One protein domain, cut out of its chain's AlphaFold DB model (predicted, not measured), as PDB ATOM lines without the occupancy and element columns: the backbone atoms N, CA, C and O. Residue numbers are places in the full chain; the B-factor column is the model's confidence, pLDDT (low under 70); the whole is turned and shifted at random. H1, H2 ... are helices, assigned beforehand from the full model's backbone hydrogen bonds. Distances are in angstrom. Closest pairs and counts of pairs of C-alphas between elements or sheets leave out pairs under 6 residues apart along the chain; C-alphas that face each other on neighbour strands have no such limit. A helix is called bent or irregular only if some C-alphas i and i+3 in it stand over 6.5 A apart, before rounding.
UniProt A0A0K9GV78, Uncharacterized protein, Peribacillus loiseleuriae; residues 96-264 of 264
ATOM      1  N   ILE A  96      78.871  44.237 126.430       63.88
ATOM      2  CA  ILE A  96      78.037  43.110 125.999       63.88
ATOM      3  C   ILE A  96      78.955  42.082 125.320       63.88
ATOM      4  O   ILE A  96      79.140  42.112 124.103       63.88
ATOM      5  N   LEU A  97      79.531  41.179 126.123       52.97
ATOM      6  CA  LEU A  97      80.584  40.207 125.776       52.97
ATOM      7  C   LEU A  97      80.442  39.597 124.372       52.97
ATOM      8  O   LEU A  97      81.358  39.698 123.561       52.97
ATOM      9  N   PHE A  98      79.271  39.054 124.029       54.09
ATOM     10  CA  PHE A  98      79.051  38.383 122.741       54.09
ATOM     11  C   PHE A  98      79.081  39.330 121.525       54.09
ATOM     12  O   PHE A  98      79.610  38.983 120.471       54.09
ATOM     13  N   ILE A  99      78.521  40.536 121.658       57.84
ATOM     14  CA  ILE A  99      78.481  41.524 120.568       57.84
ATOM     15  C   ILE A  99      79.836  42.229 120.453       57.84
ATOM     16  O   ILE A  99      80.313  42.448 119.341       57.84
ATOM     17  N   SER A 100      80.489  42.508 121.584       56.25
ATOM     18  CA  SER A 100      81.826  43.107 121.617       56.25
ATOM     19  C   SER A 100      82.864  42.240 120.895       56.25
ATOM     20  O   SER A 100      83.686  42.768 120.152       56.25
ATOM     21  N   GLU A 101      82.776  40.909 121.000       57.50
ATOM     22  CA  GLU A 101      83.710  39.983 120.350       57.50
ATOM     23  C   GLU A 101      83.503  39.894 118.824       57.50
ATOM     24  O   GLU A 101      84.459  39.799 118.053       57.50
ATOM     25  N   ILE A 102      82.250  39.968 118.359       61.06
ATOM     26  CA  ILE A 102      81.924  40.003 116.921       61.06
ATOM     27  C   ILE A 102      82.327  41.347 116.312       61.06
ATOM     28  O   ILE A 102      82.899  41.374 115.215       61.06
ATOM     29  N   ILE A 103      82.043  42.449 117.017       61.28
ATOM     30  CA  ILE A 103      82.423  43.797 116.593       61.28
ATOM     31  C   ILE A 103      83.937  43.871 116.492       61.28
ATOM     32  O   ILE A 103      84.411  44.166 115.406       61.28
ATOM     33  N   THR A 104      84.691  43.521 117.535       62.09
ATOM     34  CA  THR A 104      86.167  43.579 117.536       62.09
ATOM     35  C   THR A 104      86.798  42.731 116.429       62.09
ATOM     36  O   THR A 104      87.683  43.209 115.723       62.09
ATOM     37  N   LYS A 105      86.294  41.514 116.176       63.97
ATOM     38  CA  LYS A 105      86.782  40.663 115.069       63.97
ATOM     39  C   LYS A 105      86.456  41.214 113.678       63.97
ATOM     40  O   LYS A 105      87.188  40.941 112.730       63.97
ATOM     41  N   SER A 106      85.373  41.977 113.540       67.19
ATOM     42  CA  SER A 106      84.863  42.449 112.243       67.19
ATOM     43  C   SER A 106      84.995  43.961 112.042       67.19
ATOM     44  O   SER A 106      84.566  44.469 111.004       67.19
ATOM     45  N   THR A 107      85.577  44.691 113.002       67.31
ATOM     46  CA  THR A 107      85.553  46.166 113.039       67.31
ATOM     47  C   THR A 107      86.190  46.730 111.782       67.31
ATOM     48  O   THR A 107      85.629  47.603 111.131       67.31
ATOM     49  N   PHE A 108      87.318  46.149 111.382       65.31
ATOM     50  CA  PHE A 108      88.040  46.528 110.178       65.31
ATOM     51  C   PHE A 108      87.174  46.429 108.912       65.31
ATOM     52  O   PHE A 108      87.095  47.375 108.129       65.31
ATOM     53  N   LEU A 109      86.459  45.314 108.732       66.50
ATOM     54  CA  LEU A 109      85.605  45.092 107.562       66.50
ATOM     55  C   LEU A 109      84.372  46.008 107.572       66.50
ATOM     56  O   LEU A 109      83.958  46.504 106.522       66.50
ATOM     57  N   ILE A 110      83.810  46.269 108.755       69.56
ATOM     58  CA  ILE A 110      82.700  47.209 108.949       69.56
ATOM     59  C   ILE A 110      83.144  48.633 108.596       69.56
ATOM     60  O   ILE A 110      82.466  49.299 107.816       69.56
ATOM     61  N   ILE A 111      84.299  49.080 109.097       67.38
ATOM     62  CA  ILE A 111      84.842  50.411 108.810       67.38
ATOM     63  C   ILE A 111      85.101  50.565 107.308       67.38
ATOM     64  O   ILE A 111      84.628  51.532 106.711       67.38
ATOM     65  N   ILE A 112      85.775  49.602 106.667       65.88
ATOM     66  CA  ILE A 112      86.019  49.641 105.215       65.88
ATOM     67  C   ILE A 112      84.700  49.720 104.441       65.88
ATOM     68  O   ILE A 112      84.576  50.514 103.509       65.88
ATOM     69  N   SER A 113      83.693  48.941 104.843       69.50
ATOM     70  CA  SER A 113      82.376  48.958 104.200       69.50
ATOM     71  C   SER A 113      81.691  50.318 104.337       69.50
ATOM     72  O   SER A 113      81.140  50.822 103.359       69.50
ATOM     73  N   ILE A 114      81.765  50.949 105.515       72.06
ATOM     74  CA  ILE A 114      81.229  52.296 105.756       72.06
ATOM     75  C   ILE A 114      81.960  53.330 104.894       72.06
ATOM     76  O   ILE A 114      81.302  54.159 104.271       72.06
ATOM     77  N   VAL A 115      83.293  53.270 104.808       68.94
ATOM     78  CA  VAL A 115      84.097  54.199 103.994       68.94
ATOM     79  C   VAL A 115      83.762  54.061 102.507       68.94
ATOM     80  O   VAL A 115      83.486  55.063 101.845       68.94
ATOM     81  N   LEU A 116      83.705  52.833 101.981       71.19
ATOM     82  CA  LEU A 116      83.325  52.584 100.586       71.19
ATOM     83  C   LEU A 116      81.900  53.070 100.302       71.19
ATOM     84  O   LEU A 116      81.659  53.751  99.305       71.19
ATOM     85  N   PHE A 117      80.962  52.788 101.200       74.06
ATOM     86  CA  PHE A 117      79.581  53.223 101.054       74.06
ATOM     87  C   PHE A 117      79.431  54.750 101.105       74.06
ATOM     88  O   PHE A 117      78.750  55.335 100.261       74.06
ATOM     89  N   ALA A 118      80.119  55.405 102.044       72.50
ATOM     90  CA  ALA A 118      80.161  56.856 102.161       72.50
ATOM     91  C   ALA A 118      80.769  57.512 100.919       72.50
ATOM     92  O   ALA A 118      80.206  58.479 100.405       72.50
ATOM     93  N   SER A 119      81.856  56.941 100.389       70.25
ATOM     94  CA  SER A 119      82.483  57.416  99.155       70.25
ATOM     95  C   SER A 119      81.519  57.359  97.969       70.25
ATOM     96  O   SER A 119      81.333  58.358  97.277       70.25
ATOM     97  N   GLY A 120      80.819  56.233  97.781       75.88
ATOM     98  CA  GLY A 120      79.856  56.059  96.696       75.88
ATOM     99  C   GLY A 120      78.682  57.031  96.794       75.88
ATOM    100  O   GLY A 120      78.295  57.639  95.793       75.88
ATOM    101  N   PHE A 121      78.145  57.238  98.000       77.81
ATOM    102  CA  PHE A 121      77.061  58.195  98.215       77.81
ATOM    103  C   PHE A 121      77.511  59.639  97.969       77.81
ATOM    104  O   PHE A 121      76.768  60.428  97.383       77.81
ATOM    105  N   PHE A 122      78.736  59.987  98.367       75.88
ATOM    106  CA  PHE A 122      79.278  61.318  98.121       75.88
ATOM    107  C   PHE A 122      79.510  61.572  96.629       75.88
ATOM    108  O   PHE A 122      79.138  62.623  96.109       75.88
ATOM    109  N   ILE A 123      80.073  60.594  95.914       75.88
ATOM    110  CA  ILE A 123      80.237  60.662  94.459       75.88
ATOM    111  C   ILE A 123      78.868  60.884  93.807       75.88
ATOM    112  O   ILE A 123      78.703  61.814  93.019       75.88
ATOM    113  N   TYR A 124      77.860  60.098  94.190       81.06
ATOM    114  CA  TYR A 124      76.492  60.274  93.706       81.06
ATOM    115  C   TYR A 124      75.943  61.686  93.975       81.06
ATOM    116  O   TYR A 124      75.364  62.303  93.078       81.06
ATOM    117  N   PHE A 125      76.179  62.229  95.173       82.94
ATOM    118  CA  PHE A 125      75.842  63.611  95.509       82.94
ATOM    119  C   PHE A 125      76.522  64.622  94.572       82.94
ATOM    120  O   PHE A 125      75.833  65.492  94.039       82.94
ATOM    121  N   LEU A 126      77.835  64.500  94.331       78.62
ATOM    122  CA  LEU A 126      78.572  65.387  93.423       78.62
ATOM    123  C   LEU A 126      77.959  65.378  92.025       78.62
ATOM    124  O   LEU A 126      77.703  66.442  91.461       78.62
ATOM    125  N   PHE A 127      77.655  64.191  91.498       81.62
ATOM    126  CA  PHE A 127      76.999  64.043  90.202       81.62
ATOM    127  C   PHE A 127      75.646  64.762  90.150       81.62
ATOM    128  O   PHE A 127      75.403  65.533  89.219       81.62
ATOM    129  N   GLU A 128      74.760  64.550  91.130       80.56
ATOM    130  CA  GLU A 128      73.450  65.216  91.158       80.56
ATOM    131  C   GLU A 128      73.568  66.734  91.331       80.56
ATOM    132  O   GLU A 128      72.840  67.489  90.678       80.56
ATOM    133  N   PHE A 129      74.489  67.185  92.182       81.38
ATOM    134  CA  PHE A 129      74.724  68.598  92.447       81.38
ATOM    135  C   PHE A 129      75.213  69.320  91.188       81.38
ATOM    136  O   PHE A 129      74.590  70.287  90.741       81.38
ATOM    137  N   ILE A 130      76.266  68.792  90.562       81.62
ATOM    138  CA  ILE A 130      76.854  69.319  89.330       81.62
ATOM    139  C   ILE A 130      75.827  69.286  88.187       81.62
ATOM    140  O   ILE A 130      75.614  70.298  87.517       81.62
ATOM    141  N   ALA A 131      75.104  68.176  88.003       79.75
ATOM    142  CA  ALA A 131      74.043  68.078  86.998       79.75
ATOM    143  C   ALA A 131      72.905  69.088  87.239       79.75
ATOM    144  O   ALA A 131      72.340  69.634  86.287       79.75
ATOM    145  N   GLY A 132      72.571  69.360  88.504       76.94
ATOM    146  CA  GLY A 132      71.608  70.384  88.899       76.94
ATOM    147  C   GLY A 132      72.059  71.792  88.508       76.94
ATOM    148  O   GLY A 132      71.304  72.515  87.853       76.94
ATOM    149  N   LEU A 133      73.302  72.155  88.841       80.00
ATOM    150  CA  LEU A 133      73.896  73.445  88.470       80.00
ATOM    151  C   LEU A 133      73.990  73.602  86.943       80.00
ATOM    152  O   LEU A 133      73.633  74.648  86.399       80.00
ATOM    153  N   PHE A 134      74.355  72.541  86.220       77.00
ATOM    154  CA  PHE A 134      74.355  72.548  84.757       77.00
ATOM    155  C   PHE A 134      72.961  72.710  84.151       77.00
ATOM    156  O   PHE A 134      72.793  73.431  83.165       77.00
ATOM    157  N   GLY A 135      71.942  72.084  84.743       75.06
ATOM    158  CA  GLY A 135      70.552  72.275  84.338       75.06
ATOM    159  C   GLY A 135      70.097  73.732  84.457       75.06
ATOM    160  O   GLY A 135      69.285  74.186  83.651       75.06
ATOM    161  N   TYR A 136      70.643  74.482  85.417       74.00
ATOM    162  CA  TYR A 136      70.383  75.913  85.554       74.00
ATOM    163  C   TYR A 136      71.025  76.732  84.425       74.00
ATOM    164  O   TYR A 136      70.360  77.568  83.816       74.00
ATOM    165  N   LEU A 137      72.288  76.447  84.088       70.81
ATOM    166  CA  LEU A 137      73.028  77.174  83.049       70.81
ATOM    167  C   LEU A 137      72.462  76.992  81.632       70.81
ATOM    168  O   LEU A 137      72.694  77.842  80.776       70.81
ATOM    169  N   LYS A 138      71.713  75.913  81.371       66.19
ATOM    170  CA  LYS A 138      71.027  75.663  80.088       66.19
ATOM    171  C   LYS A 138      69.660  76.363  79.960       66.19
ATOM    172  O   LYS A 138      68.964  76.142  78.973       66.19
ATOM    173  N   SER A 139      69.248  77.164  80.947       64.38
ATOM    174  CA  SER A 139      67.944  77.843  80.948       64.38
ATOM    175  C   SER A 139      67.780  78.808  79.756       64.38
ATOM    176  O   SER A 139      68.702  79.575  79.468       64.38
ATOM    177  N   PRO A 140      66.604  78.833  79.089       53.47
ATOM    178  CA  PRO A 140      66.360  79.632  77.880       53.47
ATOM    179  C   PRO A 140      66.483  81.148  78.084       53.47
ATOM    180  O   PRO A 140      66.686  81.876  77.117       53.47
ATOM    181  N   ASN A 141      66.414  81.633  79.328       59.03
ATOM    182  CA  ASN A 141      66.560  83.059  79.635       59.03
ATOM    183  C   ASN A 141      68.018  83.552  79.549       59.03
ATOM    184  O   ASN A 141      68.253  84.757  79.615       59.03
ATOM    185  N   GLY A 142      68.977  82.637  79.357       57.78
ATOM    186  CA  GLY A 142      70.400  82.936  79.240       57.78
ATOM    187  C   GLY A 142      71.046  83.300  80.578       57.78
ATOM    188  O   GLY A 142      70.448  83.934  81.443       57.78
ATOM    189  N   PHE A 143      72.298  82.891  80.755       67.19
ATOM    190  CA  PHE A 143      73.130  83.312  81.878       67.19
ATOM    191  C   PHE A 143      73.516  84.785  81.735       67.19
ATOM    192  O   PHE A 143      74.063  85.192  80.706       67.19
ATOM    193  N   ASN A 144      73.255  85.591  82.764       70.19
ATOM    194  CA  ASN A 144      73.611  87.001  82.776       70.19
ATOM    195  C   ASN A 144      74.747  87.249  83.772       70.19
ATOM    196  O   ASN A 144      74.522  87.360  84.972       70.19
ATOM    197  N   ILE A 145      75.969  87.447  83.273       68.81
ATOM    198  CA  ILE A 145      77.151  87.747  84.105       68.81
ATOM    199  C   ILE A 145      76.948  88.976  85.002       68.81
ATOM    200  O   ILE A 145      77.603  89.082  86.032       68.81
ATOM    201  N   LYS A 146      76.047  89.912  84.673       73.94
ATOM    202  CA  LYS A 146      75.766  91.071  85.539       73.94
ATOM    203  C   LYS A 146      74.896  90.719  86.752       73.94
ATOM    204  O   LYS A 146      74.881  91.476  87.716       73.94
ATOM    205  N   ASN A 147      74.196  89.586  86.728       82.00
ATOM    206  CA  ASN A 147      73.365  89.112  87.826       82.00
ATOM    207  C   ASN A 147      74.221  88.398  88.885       82.00
ATOM    208  O   ASN A 147      74.913  87.421  88.598       82.00
ATOM    209  N   ASN A 148      74.132  88.848  90.138       81.69
ATOM    210  CA  ASN A 148      74.878  88.249  91.248       81.69
ATOM    211  C   ASN A 148      74.519  86.773  91.484       81.69
ATOM    212  O   ASN A 148      75.392  85.999  91.870       81.69
ATOM    213  N   LYS A 149      73.270  86.361  91.217       80.31
ATOM    214  CA  LYS A 149      72.854  84.953  91.353       80.31
ATOM    215  C   LYS A 149      73.573  84.053  90.350       80.31
ATOM    216  O   LYS A 149      74.069  82.996  90.722       80.31
ATOM    217  N   ASP A 150      73.686  84.505  89.106       77.94
ATOM    218  CA  ASP A 150      74.348  83.759  88.036       77.94
ATOM    219  C   ASP A 150      75.856  83.654  88.308       77.94
ATOM    220  O   ASP A 150      76.424  82.566  88.233       77.94
ATOM    221  N   LYS A 151      76.496  84.747  88.756       78.81
ATOM    222  CA  LYS A 151      77.893  84.708  89.226       78.81
ATOM    223  C   LYS A 151      78.095  83.692  90.349       78.81
ATOM    224  O   LYS A 151      79.030  82.901  90.288       78.81
ATOM    225  N   PHE A 152      77.223  83.703  91.356       83.31
ATOM    226  CA  PHE A 152      77.301  82.766  92.475       83.31
ATOM    227  C   PHE A 152      77.184  81.310  92.009       83.31
ATOM    228  O   PHE A 152      77.927  80.453  92.481       83.31
ATOM    229  N   ILE A 153      76.301  81.031  91.050       81.62
ATOM    230  CA  ILE A 153      76.127  79.692  90.475       81.62
ATOM    231  C   ILE A 153      77.372  79.256  89.703       81.62
ATOM    232  O   ILE A 153      77.804  78.118  89.861       81.62
ATOM    233  N   LEU A 154      77.987  80.152  88.926       81.69
ATOM    234  CA  LEU A 154      79.239  79.860  88.224       81.69
ATOM    235  C   LEU A 154      80.380  79.557  89.203       81.69
ATOM    236  O   LEU A 154      81.076  78.562  89.033       81.69
ATOM    237  N   VAL A 155      80.544  80.377  90.245       84.88
ATOM    238  CA  VAL A 155      81.554  80.150  91.291       84.88
ATOM    239  C   VAL A 155      81.294  78.829  92.013       84.88
ATOM    240  O   VAL A 155      82.211  78.030  92.169       84.88
ATOM    241  N   SER A 156      80.041  78.560  92.389       85.00
ATOM    242  CA  SER A 156      79.650  77.302  93.037       85.00
ATOM    243  C   SER A 156      79.992  76.099  92.169       85.00
ATOM    244  O   SER A 156      80.441  75.082  92.677       85.00
ATOM    245  N   LEU A 157      79.805  76.222  90.860       84.75
ATOM    246  CA  LEU A 157      80.069  75.171  89.896       84.75
ATOM    247  C   LEU A 157      81.577  74.960  89.680       84.75
ATOM    248  O   LEU A 157      82.008  73.817  89.660       84.75
ATOM    249  N   ILE A 158      82.391  76.021  89.649       86.50
ATOM    250  CA  ILE A 158      83.863  75.909  89.659       86.50
ATOM    251  C   ILE A 158      84.335  75.178  90.922       86.50
ATOM    252  O   ILE A 158      85.098  74.219  90.833       86.50
ATOM    253  N   ILE A 159      83.846  75.588  92.097       87.56
ATOM    254  CA  ILE A 159      84.191  74.943  93.373       87.56
ATOM    255  C   ILE A 159      83.759  73.471  93.358       87.56
ATOM    256  O   ILE A 159      84.541  72.597  93.726       87.56
ATOM    257  N   ALA A 160      82.538  73.183  92.906       84.75
ATOM    258  CA  ALA A 160      81.977  71.835  92.864       84.75
ATOM    259  C   ALA A 160      82.722  70.890  91.922       84.75
ATOM    260  O   ALA A 160      82.778  69.696  92.191       84.75
ATOM    261  N   THR A 161      83.238  71.412  90.810       86.19
ATOM    262  CA  THR A 161      83.943  70.625  89.795       86.19
ATOM    263  C   THR A 161      85.409  70.416  90.161       86.19
ATOM    264  O   THR A 161      85.892  69.303  89.996       86.19
ATOM    265  N   PHE A 162      86.107  71.438  90.665       86.69
ATOM    266  CA  PHE A 162      87.567  71.382  90.808       86.69
ATOM    267  C   PHE A 162      88.074  71.251  92.242       86.69
ATOM    268  O   PHE A 162      89.136  70.692  92.450       86.69
ATOM    269  N   ILE A 163      87.354  71.779  93.235       87.44
ATOM    270  CA  ILE A 163      87.855  71.833  94.621       87.44
ATOM    271  C   ILE A 163      87.210  70.740  95.466       87.44
ATOM    272  O   ILE A 163      87.878  70.039  96.225       87.44
ATOM    273  N   LEU A 164      85.887  70.610  95.357       85.25
ATOM    274  CA  LEU A 164      85.109  69.721  96.208       85.25
ATOM    275  C   LEU A 164      85.461  68.234  96.021       85.25
ATOM    276  O   LEU A 164      85.544  67.545  97.037       85.25
ATOM    277  N   PRO A 165      85.699  67.716  94.799       86.19
ATOM    278  CA  PRO A 165      86.113  66.326  94.620       86.19
ATOM    279  C   PRO A 165      87.458  66.035  95.293       86.19
ATOM    280  O   PRO A 165      87.555  65.060  96.034       86.19
ATOM    281  N   ASP A 166      88.447  66.917  95.134       88.38
ATOM    282  CA  ASP A 166      89.783  66.759  95.725       88.38
ATOM    283  C   ASP A 166      89.723  66.742  97.256       88.38
ATOM    284  O   ASP A 166      90.384  65.930  97.901       88.38
ATOM    285  N   PHE A 167      88.877  67.588  97.854       84.81
ATOM    286  CA  PHE A 167      88.620  67.570  99.297       84.81
ATOM    287  C   PHE A 167      88.066  66.223  99.765       84.81
ATOM    288  O   PHE A 167      88.486  65.677 100.783       84.81
ATOM    289  N   VAL A 168      87.141  65.656  99.001       82.19
ATOM    290  CA  VAL A 168      86.459  64.408  99.353       82.19
ATOM    291  C   VAL A 168      87.388  63.223  99.212       82.19
ATOM    292  O   VAL A 168      87.467  62.401 100.119       82.19
ATOM    293  N   PHE A 169      88.109  63.134  98.098       86.31
ATOM    294  CA  PHE A 169      89.097  62.083  97.922       86.31
ATOM    295  C   PHE A 169      90.257  62.240  98.902       86.31
ATOM    296  O   PHE A 169      90.709  61.233  99.434       86.31
ATOM    297  N   GLY A 170      90.641  63.469  99.255       85.94
ATOM    298  CA  GLY A 170      91.550  63.753 100.366       85.94
ATOM    299  C   GLY A 170      91.080  63.139 101.685       85.94
ATOM    300  O   GLY A 170      91.840  62.428 102.335       85.94
ATOM    301  N   LEU A 171      89.806  63.314 102.050       81.62
ATOM    302  CA  LEU A 171      89.222  62.664 103.231       81.62
ATOM    303  C   LEU A 171      89.195  61.132 103.121       81.62
ATOM    304  O   LEU A 171      89.389  60.443 104.120       81.62
ATOM    305  N   LEU A 172      88.966  60.580 101.928       82.12
ATOM    306  CA  LEU A 172      88.996  59.132 101.713       82.12
ATOM    307  C   LEU A 172      90.409  58.561 101.834       82.12
ATOM    308  O   LEU A 172      90.566  57.489 102.414       82.12
ATOM    309  N   TYR A 173      91.427  59.268 101.336       83.19
ATOM    310  CA  TYR A 173      92.826  58.895 101.539       83.19
ATOM    311  C   TYR A 173      93.199  58.963 103.006       83.19
ATOM    312  O   TYR A 173      93.746  57.993 103.517       83.19
ATOM    313  N   PHE A 174      92.841  60.062 103.675       81.31
ATOM    314  CA  PHE A 174      93.015  60.215 105.110       81.31
ATOM    315  C   PHE A 174      92.450  58.990 105.835       81.31
ATOM    316  O   PHE A 174      93.195  58.259 106.471       81.31
ATOM    317  N   LEU A 175      91.161  58.688 105.647       77.31
ATOM    318  CA  LEU A 175      90.495  57.569 106.318       77.31
ATOM    319  C   LEU A 175      91.127  56.216 105.986       77.31
ATOM    320  O   LEU A 175      91.357  55.417 106.888       77.31
ATOM    321  N   ALA A 176      91.402  55.949 104.709       77.69
ATOM    322  CA  ALA A 176      91.988  54.682 104.297       77.69
ATOM    323  C   ALA A 176      93.379  54.501 104.915       77.69
ATOM    324  O   ALA A 176      93.648  53.473 105.528       77.69
ATOM    325  N   ILE A 177      94.242  55.511 104.824       77.88
ATOM    326  CA  ILE A 177      95.593  55.445 105.380       77.88
ATOM    327  C   ILE A 177      95.541  55.314 106.902       77.88
ATOM    328  O   ILE A 177      96.278  54.493 107.438       77.88
ATOM    329  N   SER A 178      94.612  55.997 107.580       76.56
ATOM    330  CA  SER A 178      94.406  55.845 109.024       76.56
ATOM    331  C   SER A 178      94.045  54.441 109.469       76.56
ATOM    332  O   SER A 178      94.402  54.031 110.569       76.56
ATOM    333  N   ILE A 179      93.352  53.695 108.616       72.50
ATOM    334  CA  ILE A 179      92.976  52.311 108.893       72.50
ATOM    335  C   ILE A 179      94.168  51.368 108.698       72.50
ATOM    336  O   ILE A 179      94.328  50.421 109.465       72.50
ATOM    337  N   PHE A 180      94.987  51.596 107.670       72.81
ATOM    338  CA  PHE A 180      96.089  50.691 107.322       72.81
ATOM    339  C   PHE A 180      97.409  51.018 108.023       72.81
ATOM    340  O   PHE A 180      98.239  50.129 108.170       72.81
ATOM    341  N   ASN A 181      97.604  52.267 108.446       73.81
ATOM    342  CA  ASN A 181      98.828  52.761 109.072       73.81
ATOM    343  C   ASN A 181      98.492  53.668 110.273       73.81
ATOM    344  O   ASN A 181      98.750  54.875 110.229       73.81
ATOM    345  N   PRO A 182      97.896  53.112 111.344       69.06
ATOM    346  CA  PRO A 182      97.437  53.895 112.494       69.06
ATOM    347  C   PRO A 182      98.577  54.643 113.202       69.06
ATOM    348  O   PRO A 182      98.365  55.733 113.732       69.06
ATOM    349  N   ASP A 183      99.797  54.106 113.153       69.50
ATOM    350  CA  ASP A 183     100.969  54.674 113.827       69.50
ATOM    351  C   ASP A 183     101.430  56.012 113.227       69.50
ATOM    352  O   ASP A 183     102.043  56.822 113.920       69.50
ATOM    353  N   ILE A 184     101.092  56.286 111.960       66.12
ATOM    354  CA  ILE A 184     101.494  57.512 111.246       66.12
ATOM    355  C   ILE A 184     100.760  58.754 111.787       66.12
ATOM    356  O   ILE A 184     101.212  59.884 111.613       66.12
ATOM    357  N   ILE A 185      99.635  58.571 112.481       64.25
ATOM    358  CA  ILE A 185      98.692  59.657 112.797       64.25
ATOM    359  C   ILE A 185      98.875  60.243 114.197       64.25
ATOM    360  O   ILE A 185      98.288  61.280 114.517       64.25
ATOM    361  N   ASN A 186      99.711  59.625 115.029       56.12
ATOM    362  CA  ASN A 186      99.626  59.801 116.475       56.12
ATOM    363  C   ASN A 186     100.016  61.184 117.033       56.12
ATOM    364  O   ASN A 186      99.719  61.432 118.196       56.12
ATOM    365  N   GLU A 187     100.572  62.124 116.253       54.91
ATOM    366  CA  GLU A 187     100.898  63.465 116.788       54.91
ATOM    367  C   GLU A 187     100.484  64.676 115.921       54.91
ATOM    368  O   GLU A 187     100.478  65.799 116.424       54.91
ATOM    369  N   GLN A 188     100.072  64.507 114.653       64.31
ATOM    370  CA  GLN A 188      99.796  65.639 113.738       64.31
ATOM    371  C   GLN A 188      98.530  65.476 112.879       64.31
ATOM    372  O   GLN A 188      98.514  65.788 111.690       64.31
ATOM    373  N   TYR A 189      97.429  65.045 113.496       66.31
ATOM    374  CA  TYR A 189      96.144  64.767 112.831       66.31
ATOM    375  C   TYR A 189      95.665  65.875 111.868       66.31
ATOM    376  O   TYR A 189      95.187  65.597 110.770       66.31
ATOM    377  N   PHE A 190      95.802  67.147 112.266       59.97
ATOM    378  CA  PHE A 190      95.360  68.285 111.454       59.97
ATOM    379  C   PHE A 190      96.277  68.552 110.252       59.97
ATOM    380  O   PHE A 190      95.787  68.855 109.166       59.97
ATOM    381  N   LEU A 191      97.596  68.409 110.434       64.12
ATOM    382  CA  LEU A 191      98.564  68.544 109.344       64.12
ATOM    383  C   LEU A 191      98.350  67.424 108.314       64.12
ATOM    384  O   LEU A 191      98.260  67.683 107.120       64.12
ATOM    385  N   PHE A 192      98.112  66.205 108.805       71.62
ATOM    386  CA  PHE A 192      97.830  65.020 107.998       71.62
ATOM    387  C   PHE A 192      96.528  65.150 107.184       71.62
ATOM    388  O   PHE A 192      96.445  64.704 106.040       71.62
ATOM    389  N   LEU A 193      95.500  65.817 107.717       75.06
ATOM    390  CA  LEU A 193      94.277  66.111 106.961       75.06
ATOM    391  C   LEU A 193      94.557  67.029 105.760       75.06
ATOM    392  O   LEU A 193      94.072  66.778 104.654       75.06
ATOM    393  N   PHE A 194      95.339  68.090 105.978       79.88
ATOM    394  CA  PHE A 194      95.692  69.040 104.927       79.88
ATOM    395  C   PHE A 194      96.604  68.401 103.876       79.88
ATOM    396  O   PHE A 194      96.364  68.568 102.681       79.88
ATOM    397  N   ASP A 195      97.577  67.600 104.311       79.88
ATOM    398  CA  ASP A 195      98.442  66.827 103.422       79.88
ATOM    399  C   ASP A 195      97.630  65.838 102.580       79.88
ATOM    400  O   ASP A 195      97.854  65.728 101.379       79.88
ATOM    401  N   SER A 196      96.604  65.200 103.152       82.12
ATOM    402  CA  SER A 196      95.714  64.303 102.401       82.12
ATOM    403  C   SER A 196      94.926  65.039 101.307       82.12
ATOM    404  O   SER A 196      94.770  64.523 100.199       82.12
ATOM    405  N   TYR A 197      94.450  66.260 101.584       85.75
ATOM    406  CA  TYR A 197      93.841  67.119 100.561       85.75
ATOM    407  C   TYR A 197      94.853  67.515  99.481       85.75
ATOM    408  O   TYR A 197      94.559  67.408  98.290       85.75
ATOM    409  N   TYR A 198      96.048  67.937  99.892       86.62
ATOM    410  CA  TYR A 198      97.114  68.341  98.982       86.62
ATOM    411  C   TYR A 198      97.534  67.189  98.061       86.62
ATOM    412  O   TYR A 198      97.635  67.373  96.851       86.62
ATOM    413  N   VAL A 199      97.667  65.974  98.596       84.25
ATOM    414  CA  VAL A 199      97.883  64.741  97.826       84.25
ATOM    415  C   VAL A 199      96.759  64.523  96.817       84.25
ATOM    416  O   VAL A 199      97.034  64.231  95.654       84.25
ATOM    417  N   GLY A 200      95.501  64.708  97.229       87.75
ATOM    418  CA  GLY A 200      94.356  64.640  96.326       87.75
ATOM    419  C   GLY A 200      94.502  65.590  95.135       87.75
ATOM    420  O   GLY A 200      94.443  65.151  93.986       87.75
ATOM    421  N   PHE A 201      94.791  66.859  95.405       89.12
ATOM    422  CA  PHE A 201      95.037  67.867  94.377       89.12
ATOM    423  C   PHE A 201      96.186  67.471  93.429       89.12
ATOM    424  O   PHE A 201      96.044  67.523  92.205       89.12
ATOM    425  N   LEU A 202      97.321  67.019  93.967       88.12
ATOM    426  CA  LEU A 202      98.470  66.618  93.150       88.12
ATOM    427  C   LEU A 202      98.149  65.410  92.258       88.12
ATOM    428  O   LEU A 202      98.525  65.407  91.085       88.12
ATOM    429  N   ILE A 203      97.422  64.418  92.784       87.38
ATOM    430  CA  ILE A 203      96.964  63.238  92.035       87.38
ATOM    431  C   ILE A 203      96.024  63.649  90.901       87.38
ATOM    432  O   ILE A 203      96.188  63.188  89.772       87.38
ATOM    433  N   HIS A 204      95.050  64.516  91.181       89.88
ATOM    434  CA  HIS A 204      94.076  64.968  90.191       89.88
ATOM    435  C   HIS A 204      94.757  65.671  89.000       89.88
ATOM    436  O   HIS A 204      94.463  65.376  87.830       89.88
ATOM    437  N   TYR A 205      95.703  66.567  89.277       87.00
ATOM    438  CA  TYR A 205      96.387  67.341  88.238       87.00
ATOM    439  C   TYR A 205      97.664  66.685  87.697       87.00
ATOM    440  O   TYR A 205      98.264  67.221  86.766       87.00
ATOM    441  N   GLY A 206      98.065  65.525  88.225       83.75
ATOM    442  CA  GLY A 206      99.292  64.834  87.817       83.75
ATOM    443  C   GLY A 206     100.552  65.666  88.065       83.75
ATOM    444  O   GLY A 206     101.481  65.638  87.258       83.75
ATOM    445  N   LEU A 207     100.559  66.461  89.138       85.00
ATOM    446  CA  LEU A 207     101.665  67.356  89.474       85.00
ATOM    447  C   LEU A 207     102.825  66.586  90.124       85.00
ATOM    448  O   LEU A 207     102.592  65.577  90.793       85.00
ATOM    449  N   PRO A 208     104.080  67.047  89.948       75.19
ATOM    450  CA  PRO A 208     105.235  66.406  90.560       75.19
ATOM    451  C   PRO A 208     105.161  66.480  92.087       75.19
ATOM    452  O   PRO A 208     104.791  67.502  92.666       75.19
ATOM    453  N   LEU A 209     105.546  65.381  92.729       70.38
ATOM    454  CA  LEU A 209     105.423  65.167  94.165       70.38
ATOM    455  C   LEU A 209     106.809  65.363  94.783       70.38
ATOM    456  O   LEU A 209     107.643  64.463  94.736       70.38
ATOM    457  N   THR A 210     107.097  66.574  95.262       69.12
ATOM    458  CA  THR A 210     108.464  66.971  95.652       69.12
ATOM    459  C   THR A 210     108.696  67.062  97.158       69.12
ATOM    460  O   THR A 210     109.833  67.280  97.566       69.12
ATOM    461  N   SER A 211     107.663  66.939  97.995       71.50
ATOM    462  CA  SER A 211     107.818  66.989  99.454       71.50
ATOM    463  C   SER A 211     107.991  65.594 100.059       71.50
ATOM    464  O   SER A 211     107.282  64.655  99.702       71.50
ATOM    465  N   GLU A 212     108.908  65.470 101.024       67.94
ATOM    466  CA  GLU A 212     109.162  64.219 101.756       67.94
ATOM    467  C   GLU A 212     107.904  63.695 102.469       67.94
ATOM    468  O   GLU A 212     107.636  62.496 102.427       67.94
ATOM    469  N   SER A 213     107.074  64.587 103.031       66.75
ATOM    470  CA  SER A 213     105.802  64.216 103.675       66.75
ATOM    471  C   SER A 213     104.818  63.547 102.711       66.75
ATOM    472  O   SER A 213     104.093  62.635 103.093       66.75
ATOM    473  N   VAL A 214     104.831  63.947 101.438       69.75
ATOM    474  CA  VAL A 214     103.971  63.393 100.384       69.75
ATOM    475  C   VAL A 214     104.557  62.101  99.800       69.75
ATOM    476  O   VAL A 214     103.804  61.250  99.326       69.75
ATOM    477  N   GLY A 215     105.877  61.907  99.887       69.94
ATOM    478  CA  GLY A 215     106.555  60.664  99.502       69.94
ATOM    479  C   GLY A 215     105.982  59.437 100.217       69.94
ATOM    480  O   GLY A 215     105.615  58.459  99.565       69.94
ATOM    481  N   VAL A 216     105.798  59.543 101.537       72.81
ATOM    482  CA  VAL A 216     105.223  58.479 102.380       72.81
ATOM    483  C   VAL A 216     103.795  58.124 101.948       72.81
ATOM    484  O   VAL A 216     103.432  56.953 101.876       72.81
ATOM    485  N   TYR A 217     102.985  59.120 101.578       73.06
ATOM    486  CA  TYR A 217     101.625  58.885 101.079       73.06
ATOM    487  C   TYR A 217     101.605  58.050  99.801       73.06
ATOM    488  O   TYR A 217     100.750  57.184  99.646       73.06
ATOM    489  N   ILE A 218     102.524  58.308  98.874       72.31
ATOM    490  CA  ILE A 218     102.567  57.618  97.580       72.31
ATOM    491  C   ILE A 218     102.985  56.168  97.749       72.31
ATOM    492  O   ILE A 218     102.427  55.297  97.086       72.31
ATOM    493  N   GLU A 219     103.959  55.916  98.618       77.38
ATOM    494  CA  GLU A 219     104.390  54.563  98.956       77.38
ATOM    495  C   GLU A 219     103.198  53.764  99.496       77.38
ATOM    496  O   GLU A 219     102.819  52.746  98.918       77.38
ATOM    497  N   ILE A 220     102.464  54.329 100.459       76.50
ATOM    498  CA  ILE A 220     101.249  53.713 101.008       76.50
ATOM    499  C   ILE A 220     100.162  53.515  99.940       76.50
ATOM    500  O   ILE A 220      99.519  52.464  99.895       76.50
ATOM    501  N   VAL A 221      99.934  54.504  99.069       77.25
ATOM    502  CA  VAL A 221      98.960  54.405  97.966       77.25
ATOM    503  C   VAL A 221      99.340  53.285  96.997       77.25
ATOM    504  O   VAL A 221      98.463  52.592  96.481       77.25
ATOM    505  N   ASN A 222     100.633  53.100  96.735       78.38
ATOM    506  CA  ASN A 222     101.124  52.100  95.797       78.38
ATOM    507  C   ASN A 222     101.130  50.686  96.366       78.38
ATOM    508  O   ASN A 222     100.848  49.739  95.622       78.38
ATOM    509  N   ASP A 223     101.407  50.558  97.656       83.44
ATOM    510  CA  ASP A 223     101.500  49.270  98.333       83.44
ATOM    511  C   ASP A 223     100.125  48.748  98.752       83.44
ATOM    512  O   ASP A 223      99.900  47.537  98.837       83.44
ATOM    513  N   ASN A 224      99.154  49.645  98.946       81.69
ATOM    514  CA  ASN A 224      97.806  49.277  99.343       81.69
ATOM    515  C   ASN A 224      96.821  49.260  98.162       81.69
ATOM    516  O   ASN A 224      96.391  50.295  97.648       81.69
ATOM    517  N   GLY A 225      96.366  48.060  97.789       79.25
ATOM    518  CA  GLY A 225      95.409  47.870  96.694       79.25
ATOM    519  C   GLY A 225      94.089  48.637  96.858       79.25
ATOM    520  O   GLY A 225      93.539  49.107  95.863       79.25
ATOM    521  N   ILE A 226      93.589  48.825  98.087       77.19
ATOM    522  CA  ILE A 226      92.349  49.579  98.345       77.19
ATOM    523  C   ILE A 226      92.578  51.073  98.113       77.19
ATOM    524  O   ILE A 226      91.775  51.715  97.433       77.19
ATOM    525  N   VAL A 227      93.689  51.624  98.607       81.75
ATOM    526  CA  VAL A 227      94.041  53.036  98.389       81.75
ATOM    527  C   VAL A 227      94.279  53.310  96.899       81.75
ATOM    528  O   VAL A 227      93.816  54.325  96.374       81.75
ATOM    529  N   ARG A 228      94.884  52.361  96.173       83.81
ATOM    530  CA  ARG A 228      95.019  52.425  94.712       83.81
ATOM    531  C   ARG A 228      93.669  52.407  93.986       83.81
ATOM    532  O   ARG A 228      93.490  53.153  93.026       83.81
ATOM    533  N   ILE A 229      92.692  51.615  94.434       82.69
ATOM    534  CA  ILE A 229      91.326  51.659  93.876       82.69
ATOM    535  C   ILE A 229      90.701  53.042  94.103       82.69
ATOM    536  O   ILE A 229      90.133  53.608  93.168       82.69
ATOM    537  N   ILE A 230      90.847  53.619  95.303       83.69
ATOM    538  CA  ILE A 230      90.382  54.985  95.598       83.69
ATOM    539  C   ILE A 230      91.045  55.985  94.643       83.69
ATOM    540  O   ILE A 230      90.357  56.836  94.086       83.69
ATOM    541  N   GLN A 231      92.348  55.848  94.385       87.62
ATOM    542  CA  GLN A 231      93.078  56.678  93.427       87.62
ATOM    543  C   GLN A 231      92.558  56.557  91.994       87.62
ATOM    544  O   GLN A 231      92.339  57.576  91.341       87.62
ATOM    545  N   ILE A 232      92.320  55.342  91.504       87.06
ATOM    546  CA  ILE A 232      91.763  55.129  90.163       87.06
ATOM    547  C   ILE A 232      90.377  55.782  90.058       87.06
ATOM    548  O   ILE A 232      90.104  56.500  89.092       87.06
ATOM    549  N   CYS A 233      89.518  55.582  91.062       84.62
ATOM    550  CA  CYS A 233      88.205  56.222  91.134       84.62
ATOM    551  C   CYS A 233      88.321  57.750  91.140       84.62
ATOM    552  O   CYS A 233      87.626  58.406  90.367       84.62
ATOM    553  N   HIS A 234      89.221  58.300  91.956       88.81
ATOM    554  CA  HIS A 234      89.480  59.731  92.057       88.81
ATOM    555  C   HIS A 234      89.824  60.337  90.697       88.81
ATOM    556  O   HIS A 234      89.106  61.208  90.210       88.81
ATOM    557  N   ILE A 235      90.865  59.815  90.041       90.12
ATOM    558  CA  ILE A 235      91.312  60.299  88.731       90.12
ATOM    559  C   ILE A 235      90.173  60.199  87.712       90.12
ATOM    560  O   ILE A 235      89.893  61.159  86.996       90.12
ATOM    561  N   THR A 236      89.484  59.057  87.659       88.12
ATOM    562  CA  THR A 236      88.406  58.823  86.686       88.12
ATOM    563  C   THR A 236      87.257  59.816  86.864       88.12
ATOM    564  O   THR A 236      86.775  60.395  85.890       88.12
ATOM    565  N   ILE A 237      86.824  60.037  88.107       86.31
ATOM    566  CA  ILE A 237      85.698  60.917  88.431       86.31
ATOM    567  C   ILE A 237      86.067  62.382  88.209       86.31
ATOM    568  O   ILE A 237      85.300  63.102  87.566       86.31
ATOM    569  N   CYS A 238      87.243  62.822  88.660       89.94
ATOM    570  CA  CYS A 238      87.685  64.193  88.429       89.94
ATOM    571  C   CYS A 238      87.844  64.488  86.934       89.94
ATOM    572  O   CYS A 238      87.326  65.493  86.459       89.94
ATOM    573  N   LYS A 239      88.417  63.568  86.141       89.69
ATOM    574  CA  LYS A 239      88.502  63.756  84.682       89.69
ATOM    575  C   LYS A 239      87.137  63.781  84.009       89.69
ATOM    576  O   LYS A 239      86.932  64.550  83.072       89.69
ATOM    577  N   PHE A 240      86.180  62.992  84.491       87.06
ATOM    578  CA  PHE A 240      84.804  63.090  84.017       87.06
ATOM    579  C   PHE A 240      84.210  64.484  84.293       87.06
ATOM    580  O   PHE A 240      83.585  65.074  83.404       87.06
ATOM    581  N   PHE A 241      84.417  65.036  85.492       86.19
ATOM    582  CA  PHE A 241      83.950  66.378  85.840       86.19
ATOM    583  C   PHE A 241      84.658  67.475  85.039       86.19
ATOM    584  O   PHE A 241      83.959  68.316  84.467       86.19
ATOM    585  N   ASP A 242      85.986  67.415  84.900       88.12
ATOM    586  CA  ASP A 242      86.790  68.319  84.065       88.12
ATOM    587  C   ASP A 242      86.228  68.388  82.640       88.12
ATOM    588  O   ASP A 242      85.897  69.461  82.129       88.12
ATOM    589  N   LEU A 243      86.064  67.226  81.997       87.62
ATOM    590  CA  LEU A 243      85.576  67.127  80.621       87.62
ATOM    591  C   LEU A 243      84.141  67.644  80.484       87.62
ATOM    592  O   LEU A 243      83.811  68.322  79.507       87.62
ATOM    593  N   THR A 244      83.287  67.361  81.470       84.12
ATOM    594  CA  THR A 244      81.902  67.845  81.473       84.12
ATOM    595  C   THR A 244      81.856  69.368  81.597       84.12
ATOM    596  O   THR A 244      81.114  70.028  80.865       84.12
ATOM    597  N   PHE A 245      82.671  69.946  82.479       84.31
ATOM    598  CA  PHE A 245      82.775  71.391  82.659       84.31
ATOM    599  C   PHE A 245      83.332  72.089  81.410       84.31
ATOM    600  O   PHE A 245      82.735  73.053  80.926       84.31
ATOM    601  N   ILE A 246      84.413  71.559  80.830       86.44
ATOM    602  CA  ILE A 246      85.014  72.067  79.588       86.44
ATOM    603  C   ILE A 246      83.993  72.050  78.444       86.44
ATOM    604  O   ILE A 246      83.816  73.058  77.761       86.44
ATOM    605  N   SER A 247      83.268  70.941  78.265       82.69
ATOM    606  CA  SER A 247      82.214  70.811  77.246       82.69
ATOM    607  C   SER A 247      81.154  71.914  77.362       82.69
ATOM    608  O   SER A 247      80.671  72.457  76.365       82.69
ATOM    609  N   ILE A 248      80.829  72.316  78.589       76.25
ATOM    610  CA  ILE A 248      79.830  73.351  78.853       76.25
ATOM    611  C   ILE A 248      80.361  74.745  78.561       76.25
ATOM    612  O   ILE A 248      79.636  75.534  77.950       76.25
ATOM    613  N   ILE A 249      81.612  75.036  78.927       80.69
ATOM    614  CA  ILE A 249      82.275  76.279  78.518       80.69
ATOM    615  C   ILE A 249      82.279  76.383  76.991       80.69
ATOM    616  O   ILE A 249      81.853  77.404  76.453       80.69
ATOM    617  N   PHE A 250      82.681  75.321  76.287       81.12
ATOM    618  CA  PHE A 250      82.678  75.299  74.824       81.12
ATOM    619  C   PHE A 250      81.289  75.561  74.244       81.12
ATOM    620  O   PHE A 250      81.147  76.391  73.347       81.12
ATOM    621  N   ASN A 251      80.248  74.921  74.779       75.94
ATOM    622  CA  ASN A 251      78.879  75.152  74.328       75.94
ATOM    623  C   ASN A 251      78.428  76.610  74.556       75.94
ATOM    624  O   ASN A 251      77.758  77.195  73.704       75.94
ATOM    625  N   TYR A 252      78.835  77.224  75.672       72.88
ATOM    626  CA  TYR A 252      78.587  78.643  75.941       72.88
ATOM    627  C   TYR A 252      79.279  79.557  74.927       72.88
ATOM    628  O   TYR A 252      78.653  80.473  74.395       72.88
ATOM    629  N   ILE A 253      80.551  79.282  74.631       78.50
ATOM    630  CA  ILE A 253      81.342  80.028  73.650       78.50
ATOM    631  C   ILE A 253      80.705  79.919  72.256       78.50
ATOM    632  O   ILE A 253      80.486  80.936  71.600       78.50
ATOM    633  N   ILE A 254      80.324  78.713  71.822       78.69
ATOM    634  CA  ILE A 254      79.656  78.485  70.530       78.69
ATOM    635  C   ILE A 254      78.332  79.254  70.454       78.69
ATOM    636  O   ILE A 254      78.046  79.907  69.450       78.69
ATOM    637  N   HIS A 255      77.518  79.207  71.512       70.38
ATOM    638  CA  HIS A 255      76.246  79.926  71.540       70.38
ATOM    639  C   HIS A 255      76.439  81.447  71.464       70.38
ATOM    640  O   HIS A 255      75.700  82.129  70.749       70.38
ATOM    641  N   PHE A 256      77.460  81.970  72.147       73.38
ATOM    642  CA  PHE A 256      77.843  83.376  72.072       73.38
ATOM    643  C   PHE A 256      78.227  83.788  70.642       73.38
ATOM    644  O   PHE A 256      77.664  84.753  70.120       73.38
ATOM    645  N   PHE A 257      79.099  83.025  69.972       75.25
ATOM    646  CA  PHE A 257      79.487  83.297  68.583       75.25
ATOM    647  C   PHE A 257      78.298  83.230  67.617       75.25
ATOM    648  O   PHE A 257      78.121  84.128  66.798       75.25
ATOM    649  N   ASN A 258      77.425  82.228  67.752       75.50
ATOM    650  CA  ASN A 258      76.229  82.099  66.915       75.50
ATOM    651  C   ASN A 258      75.259  83.275  67.075       75.50
ATOM    652  O   ASN A 258      74.605  83.674  66.112       75.50
ATOM    653  N   LYS A 259      75.144  83.832  68.286       73.44
ATOM    654  CA  LYS A 259      74.328  85.025  68.531       73.44
ATOM    655  C   LYS A 259      74.948  86.264  67.886       73.44
ATOM    656  O   LYS A 259      74.211  87.049  67.306       73.44
ATOM    657  N   PHE A 260      76.274  86.398  67.955       72.00
ATOM    658  CA  PHE A 260      77.008  87.505  67.344       72.00
ATOM    659  C   PHE A 260      76.866  87.507  65.813       72.00
ATOM    660  O   PHE A 260      76.496  88.528  65.242       72.00
ATOM    661  N   ILE A 261      77.042  86.346  65.169       76.12
ATOM    662  CA  ILE A 261      76.898  86.181  63.708       76.12
ATOM    663  C   ILE A 261      75.463  86.460  63.236       76.12
ATOM    664  O   ILE A 261      75.266  87.018  62.168       76.12
ATOM    665  N   LYS A 262      74.437  86.090  64.013       68.38
ATOM    666  CA  LYS A 262      73.034  86.381  63.657       68.38
ATOM    667  C   LYS A 262      72.639  87.851  63.838       68.38
ATOM    668  O   LYS A 262      71.572  88.236  63.372       68.38
ATOM    669  N   SER A 263      73.432  88.628  64.574       59.44
ATOM    670  CA  SER A 263      73.186  90.055  64.819       59.44
ATOM    671  C   SER A 263      73.952  90.995  63.882       59.44
ATOM    672  O   SER A 263      73.722  92.200  63.947       59.44
ATOM    673  N   SER A 264      74.850  90.455  63.052       54.31
ATOM    674  CA  SER A 264      75.577  91.148  61.976       54.31
ATOM    675  C   SER A 264      74.944  90.863  60.624       54.31
ATOM    676  O   SER A 264      74.821  91.812  59.826       54.31
TER     677      SER A 264
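Overview. This is residues 96 to 264 of the 264 residues of an uncharacterized protein of Peribacillus loiseleuriae (UniProt A0A0K9GV78). Three long rods lie side by side in a slender bundle: the long arm H1b, the bent helix H2 running back along it, and the long helix H6 along H2, near H1b. H4 crosses H2b steeply on one flank, with H5 packed on H4 and small H3 at the end of H2b, while residues 96 to 107 stick out at one end and 253 to 264 at the other. The 169 printed residues include six named helices, H1 to H6 in chain order, and no named strand: the class is all helix. The whole is loose and elongated, with a radius of gyration of the C-alphas of 20.8 A and spans of 78 by 42 by 26 A.

Along the chain. Find C-alpha 97 at (80.584, 40.207, 125.776), where H1, residues 97 to 137, begins; by its hydrogen bonds it was assigned as one helix, but it is bent, C-alphas 105 and 108 being 7.7 A apart. Its arms are H1a, residues 97 to 105, and H1b, residues 108 to 137, 43.6 A long. H2, residues 148 to 180, was likewise assigned as one helix but is bent, with C-alphas 161 and 164 6.6 A apart, into H2a, residues 148 to 161, 19.9 A, and H2b, residues 164 to 180, 24.6 A. H3 is residues 182 to 185, H4 residues 189 to 205, 24.7 A, and H5 residues 212 to 223, 17.1 A. H6, residues 225 to 263, runs 57.4 A to C-alpha 263 at (73.186, 90.055, 64.819).

Arrangement. Begin with the bundle of H1b, H2a, H2b and H6. H1b touches H2b at Ser 119 and Leu 172, C-alphas 7.2 A apart, opposite ways at a shallow tilt of 3 degrees. H1b and H2a form a helical hairpin, closest at the C-alphas of Leu 133 and Leu 157, 6.6 A. H6 touches H2b with residues 226 to 238 alone, closest at the C-alphas of Phe 169 and His 234, 6.3 A, opposite ways at a shallow tilt of 2 degrees. H1b and H6 are near each other. Moving outward, H4 touches H2b at a steep tilt of 57 degrees, with the C-alphas of Gly 170 and Tyr 197 4.1 A apart. H5 touches H4, closest at the C-alphas of Val 199 and Val 214, 6.7 A, and touches H6 only at the corner, closest at the C-alphas of Val 221 and Val 227, 5.1 A. H3 and H2b are close but not clearly touching, the C-alphas of Ser 178 and Ile 185 being 6.9 A apart. Every O i to N i+4 pair is within hydrogen-bond range in H1b, H2a, H2b, H4 and H6, against 4 of 5 in H1a and 6 of 8 in H5; H3 is too short for such a pair.

Size, cuts and confidence. The C-alphas of Leu 97 and Ser 264, the two farthest apart, are 81.8 A from each other. The printed part has no cut and no long link. The mean pLDDT of the printed part is 76.1; look for values under 70 at residues 96 to 113 and 182 to 191, among others.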